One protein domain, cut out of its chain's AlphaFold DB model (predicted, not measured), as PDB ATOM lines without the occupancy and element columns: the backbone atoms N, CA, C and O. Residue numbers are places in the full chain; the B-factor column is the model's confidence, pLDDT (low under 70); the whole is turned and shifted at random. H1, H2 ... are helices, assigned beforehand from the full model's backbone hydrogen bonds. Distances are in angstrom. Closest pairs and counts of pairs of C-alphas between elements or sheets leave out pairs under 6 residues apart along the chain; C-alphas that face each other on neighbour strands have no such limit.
ATOM      1  N   MET A   1      -4.978 -20.437 -25.169       45.22
ATOM      2  CA  MET A   1      -6.379 -19.920 -25.120       45.22
ATOM      3  C   MET A   1      -6.562 -18.772 -26.134       45.22
ATOM      4  O   MET A   1      -7.203 -17.773 -25.847       45.22
ATOM      5  N   THR A   2      -6.005 -18.917 -27.339       47.38
ATOM      6  CA  THR A   2      -5.426 -17.818 -28.148       47.38
ATOM      7  C   THR A   2      -6.317 -17.239 -29.256       47.38
ATOM      8  O   THR A   2      -5.910 -16.358 -30.009       47.38
ATOM      9  N   ASP A   3      -7.566 -17.691 -29.365       60.19
ATOM     10  CA  ASP A   3      -8.558 -17.118 -30.287       60.19
ATOM     11  C   ASP A   3      -9.944 -17.046 -29.641       60.19
ATOM     12  O   ASP A   3     -10.940 -17.503 -30.203       60.19
ATOM     13  N   GLN A   4     -10.008 -16.492 -28.428       57.47
ATOM     14  CA  GLN A   4     -11.286 -15.991 -27.930       57.47
ATOM     15  C   GLN A   4     -11.735 -14.805 -28.789       57.47
ATOM     16  O   GLN A   4     -10.918 -14.113 -29.399       57.47
ATOM     17  N   VAL A   5     -13.051 -14.645 -28.906       59.69
ATOM     18  CA  VAL A   5     -13.654 -13.540 -29.647       59.69
ATOM     19  C   VAL A   5     -13.437 -12.280 -28.821       59.69
ATOM     20  O   VAL A   5     -14.056 -12.148 -27.767       59.69
ATOM     21  N   ASP A   6     -12.555 -11.395 -29.281       64.19
ATOM     22  CA  ASP A   6     -12.348 -10.097 -28.635       64.19
ATOM     23  C   ASP A   6     -13.666  -9.311 -28.651       64.19
ATOM     24  O   ASP A   6     -14.434  -9.365 -29.629       64.19
ATOM     25  N   SER A   7     -13.947  -8.589 -27.566       59.41
ATOM     26  CA  SER A   7     -15.155  -7.769 -27.491       59.41
ATOM     27  C   SER A   7     -15.064  -6.636 -28.524       59.41
ATOM     28  O   SER A   7     -13.965  -6.144 -28.785       59.41
ATOM     29  N   PRO A   8     -16.178  -6.160 -29.117       60.69
ATOM     30  CA  PRO A   8     -16.142  -5.100 -30.133       60.69
ATOM     31  C   PRO A   8     -15.366  -3.838 -29.718       60.69
ATOM     32  O   PRO A   8     -14.770  -3.173 -30.562       60.69
ATOM     33  N   GLU A   9     -15.343  -3.550 -28.417       58.69
ATOM     34  CA  GLU A   9     -14.654  -2.424 -27.774       58.69
ATOM     35  C   GLU A   9     -13.119  -2.580 -27.738       58.69
ATOM     36  O   GLU A   9     -12.402  -1.583 -27.679       58.69
ATOM     37  N   GLU A  10     -12.610  -3.813 -27.810       64.75
ATOM     38  CA  GLU A  10     -11.180  -4.169 -27.775       64.75
ATOM     39  C   GLU A  10     -10.581  -4.289 -29.191       64.75
ATOM     40  O   GLU A  10      -9.365  -4.374 -29.384       64.75
ATOM     41  N   LEU A  11     -11.436  -4.255 -30.219       71.56
ATOM     42  CA  LEU A  11     -11.041  -4.360 -31.616       71.56
ATOM     43  C   LEU A  11     -10.601  -3.007 -32.202       71.56
ATOM     44  O   LEU A  11     -11.123  -1.949 -31.843       71.56
ATOM     45  N   PRO A  12      -9.713  -3.010 -33.216       74.88
ATOM     46  CA  PRO A  12      -9.457  -1.819 -34.016       74.88
ATOM     47  C   PRO A  12     -10.757  -1.226 -34.572       74.88
ATOM     48  O   PRO A  12     -11.651  -1.964 -34.990       74.88
ATOM     49  N   SER A  13     -10.827   0.105 -34.660       74.75
ATOM     50  CA  SER A  13     -12.071   0.845 -34.938       74.75
ATOM     51  C   SER A  13     -12.893   0.360 -36.142       74.75
ATOM     52  O   SER A  13     -14.115   0.467 -36.123       74.75
ATOM     53  N   THR A  14     -12.269  -0.182 -37.191       83.00
ATOM     54  CA  THR A  14     -12.988  -0.753 -38.345       83.00
ATOM     55  C   THR A  14     -13.559  -2.142 -38.062       83.00
ATOM     56  O   THR A  14     -14.681  -2.429 -38.470       83.00
ATOM     57  N   ALA A  15     -12.811  -2.998 -37.362       83.50
ATOM     58  CA  ALA A  15     -13.262  -4.337 -36.993       83.50
ATOM     59  C   ALA A  15     -14.371  -4.274 -35.932       83.50
ATOM     60  O   ALA A  15     -15.392  -4.936 -36.099       83.50
ATOM     61  N   GLY A  16     -14.234  -3.398 -34.928       85.44
ATOM     62  CA  GLY A  16     -15.283  -3.147 -33.932       85.44
ATOM     63  C   GLY A  16     -16.592  -2.681 -34.571       85.44
ATOM     64  O   GLY A  16     -17.643  -3.275 -34.345       85.44
ATOM     65  N   LYS A  17     -16.528  -1.716 -35.501       89.94
ATOM     66  CA  LYS A  17     -17.707  -1.270 -36.269       89.94
ATOM     67  C   LYS A  17     -18.360  -2.392 -37.078       89.94
ATOM     68  O   LYS A  17     -19.579  -2.399 -37.214       89.94
ATOM     69  N   LEU A  18     -17.575  -3.310 -37.646       90.62
ATOM     70  CA  LEU A  18     -18.118  -4.458 -38.373       90.62
ATOM     71  C   LEU A  18     -18.818  -5.433 -37.422       90.62
ATOM     72  O   LEU A  18     -19.908  -5.893 -37.749       90.62
ATOM     73  N   ALA A  19     -18.234  -5.696 -36.251       90.19
ATOM     74  CA  ALA A  19     -18.842  -6.533 -35.221       90.19
ATOM     75  C   ALA A  19     -20.167  -5.950 -34.703       90.19
ATOM     76  O   ALA A  19     -21.136  -6.683 -34.536       90.19
ATOM     77  N   GLU A  20     -20.240  -4.628 -34.523       91.50
ATOM     78  CA  GLU A  20     -21.469  -3.933 -34.120       91.50
ATOM     79  C   GLU A  20     -22.544  -3.934 -35.218       91.50
ATOM     80  O   GLU A  20     -23.721  -4.152 -34.937       91.50
ATOM     81  N   GLN A  21     -22.164  -3.671 -36.476       96.75
ATOM     82  CA  GLN A  21     -23.116  -3.557 -37.591       96.75
ATOM     83  C   GLN A  21     -23.593  -4.915 -38.116       96.75
ATOM     84  O   GLN A  21     -24.719  -5.019 -38.604       96.75
ATOM     85  N   TYR A  22     -22.744  -5.942 -38.044       96.00
ATOM     86  CA  TYR A  22     -22.988  -7.272 -38.602       96.00
ATOM     87  C   TYR A  22     -22.587  -8.373 -37.599       96.00
ATOM     88  O   TYR A  22     -21.656  -9.140 -37.869       96.00
ATOM     89  N   PRO A  23     -23.286  -8.486 -36.453       94.12
ATOM     90  CA  PRO A  23     -22.901  -9.389 -35.367       94.12
ATOM     91  C   PRO A  23     -22.863 -10.862 -35.793       94.12
ATOM     92  O   PRO A  23     -21.901 -11.556 -35.476       94.12
ATOM     93  N   ASP A  24     -23.830 -11.320 -36.595       96.44
ATOM     94  CA  ASP A  24     -23.862 -12.707 -37.081       96.44
ATOM     95  C   ASP A  24     -22.642 -13.031 -37.962       96.44
ATOM     96  O   ASP A  24     -22.065 -14.113 -37.876       96.44
ATOM     97  N   VAL A  25     -22.208 -12.084 -38.805       95.31
ATOM     98  CA  VAL A  25     -21.018 -12.263 -39.658       95.31
ATOM     99  C   VAL A  25     -19.763 -12.342 -38.797       95.31
ATOM    100  O   VAL A  25     -18.904 -13.191 -39.039       95.31
ATOM    101  N   TRP A  26     -19.666 -11.473 -37.789       92.31
ATOM    102  CA  TRP A  26     -18.555 -11.475 -36.847       92.31
ATOM    103  C   TRP A  26     -18.475 -12.781 -36.057       92.31
ATOM    104  O   TRP A  26     -17.401 -13.376 -35.982       92.31
ATOM    105  N   GLU A  27     -19.603 -13.273 -35.542       91.94
ATOM    106  CA  GLU A  27     -19.665 -14.537 -34.807       91.94
ATOM    107  C   GLU A  27     -19.178 -15.710 -35.667       91.94
ATOM    108  O   GLU A  27     -18.322 -16.483 -35.232       91.94
ATOM    109  N   GLN A  28     -19.652 -15.822 -36.913       96.69
ATOM    110  CA  GLN A  28     -19.206 -16.889 -37.816       96.69
ATOM    111  C   GLN A  28     -17.721 -16.757 -38.184       96.69
ATOM    112  O   GLN A  28     -17.003 -17.759 -38.230       96.69
ATOM    113  N   TYR A  29     -17.238 -15.535 -38.419       92.06
ATOM    114  CA  TYR A  29     -15.826 -15.273 -38.700       92.06
ATOM    115  C   TYR A  29     -14.926 -15.669 -37.521       92.06
ATOM    116  O   TYR A  29     -13.935 -16.381 -37.704       92.06
ATOM    117  N   ALA A  30     -15.288 -15.262 -36.306       89.69
ATOM    118  CA  ALA A  30     -14.528 -15.586 -35.108       89.69
ATOM    119  C   ALA A  30     -14.582 -17.094 -34.799       89.69
ATOM    120  O   ALA A  30     -13.559 -17.701 -34.470       89.69
ATOM    121  N   GLY A  31     -15.741 -17.729 -35.015       94.12
ATOM    122  CA  GLY A  31     -15.908 -19.179 -34.934       94.12
ATOM    123  C   GLY A  31     -15.008 -19.943 -35.910       94.12
ATOM    124  O   GLY A  31     -14.367 -20.920 -35.514       94.12
ATOM    125  N   LEU A  32     -14.885 -19.472 -37.156       95.06
ATOM    126  CA  LEU A  32     -13.941 -20.030 -38.129       95.06
ATOM    127  C   LEU A  32     -12.491 -19.895 -37.642       95.06
ATOM    128  O   LEU A  32     -11.730 -20.859 -37.716       95.06
ATOM    129  N   GLY A  33     -12.114 -18.724 -37.120       91.31
ATOM    130  CA  GLY A  33     -10.780 -18.483 -36.563       91.31
ATOM    131  C   GLY A  33     -10.421 -19.475 -35.455       91.31
ATOM    132  O   GLY A  33      -9.356 -20.097 -35.504       91.31
ATOM    133  N   LYS A  34     -11.344 -19.688 -34.510       93.06
ATOM    134  CA  LYS A  34     -11.197 -20.672 -33.431       93.06
ATOM    135  C   LYS A  34     -11.059 -22.097 -33.967       93.06
ATOM    136  O   LYS A  34     -10.106 -22.786 -33.613       93.06
ATOM    137  N   ALA A  35     -11.963 -22.523 -34.851       96.19
ATOM    138  CA  ALA A  35     -11.937 -23.870 -35.420       96.19
ATOM    139  C   ALA A  35     -10.607 -24.165 -36.135       96.19
ATOM    140  O   ALA A  35     -10.013 -25.220 -35.929       96.19
ATOM    141  N   CYS A  36     -10.093 -23.208 -36.917       95.69
ATOM    142  CA  CYS A  36      -8.780 -23.315 -37.555       95.69
ATOM    143  C   CYS A  36      -7.634 -23.437 -36.534       95.69
ATOM    144  O   CYS A  36      -6.696 -24.198 -36.760       95.69
ATOM    145  N   SER A  37      -7.703 -22.708 -35.416       92.12
ATOM    146  CA  SER A  37      -6.686 -22.721 -34.353       92.12
ATOM    147  C   SER A  37      -6.626 -24.047 -33.580       92.12
ATOM    148  O   SER A  37      -5.566 -24.436 -33.085       92.12
ATOM    149  N   GLU A  38      -7.753 -24.756 -33.494       94.12
ATOM    150  CA  GLU A  38      -7.902 -26.035 -32.781       94.12
ATOM    151  C   GLU A  38      -7.700 -27.265 -33.691       94.12
ATOM    152  O   GLU A  38      -7.583 -28.388 -33.203       94.12
ATOM    153  N   ALA A  39      -7.630 -27.079 -35.013       96.56
ATOM    154  CA  ALA A  39      -7.627 -28.168 -35.994       96.56
ATOM    155  C   ALA A  39      -6.297 -28.934 -36.130       96.56
ATOM    156  O   ALA A  39      -6.209 -29.863 -36.937       96.56
ATOM    157  N   GLY A  40      -5.241 -28.554 -35.407       95.56
ATOM    158  CA  GLY A  40      -3.904 -29.097 -35.632       95.56
ATOM    159  C   GLY A  40      -2.993 -29.081 -34.405       95.56
ATOM    160  O   GLY A  40      -3.360 -28.548 -33.361       95.56
TER     161      GLY A  40
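This is residues 1 to 40 of the 109 residues of the protein "Carboxymuconolactone decarboxylase" of Halomicrobium mukohataei (strain ATCC 700874 / DSM 12286 / JCM 9738 / NCIMB 13541) (UniProt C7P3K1). Two helices meet near their ends in a corner, the short H1 making one arm and the longer H2 the other, while residues 1 to 12, with no named element, run on the side of H2 toward H1, giving a U-like outline. The printed part has 40 residues, with H1 then H2, no named strand, and the class all helix. It is only just compact, close to loose, with a radius of gyration of the C-alphas of 10.5 A, and elongated, spanning 31 by 18 by 11 A.

H1, residues 13 to 21, begins at C-alpha 13 (-12.071, 0.845, -34.938) and is 12.2 A long. H2, residues 23 to 38, is 22.6 A long and ends at C-alpha 38 (-7.902, -26.035, -32.781).

H1 and H2 only just touch, with 3 pairs of C-alphas within 8 A, and only at the corner by their tight link. H2 touches H1 with residues 25 to 26 alone; the closest C-alphas, of Ala 19 and Trp 26, are 5.2 A apart. They run opposite ways at a steep tilt of 64 degrees. In H1 and H2 every O i to N i+4 pair is within hydrogen-bond range.

The C-alphas of Gln 21 and Gly 40 are the two farthest apart, 32.0 A. The printed part has no cut. Residues 1 to 10 have pLDDT under 70.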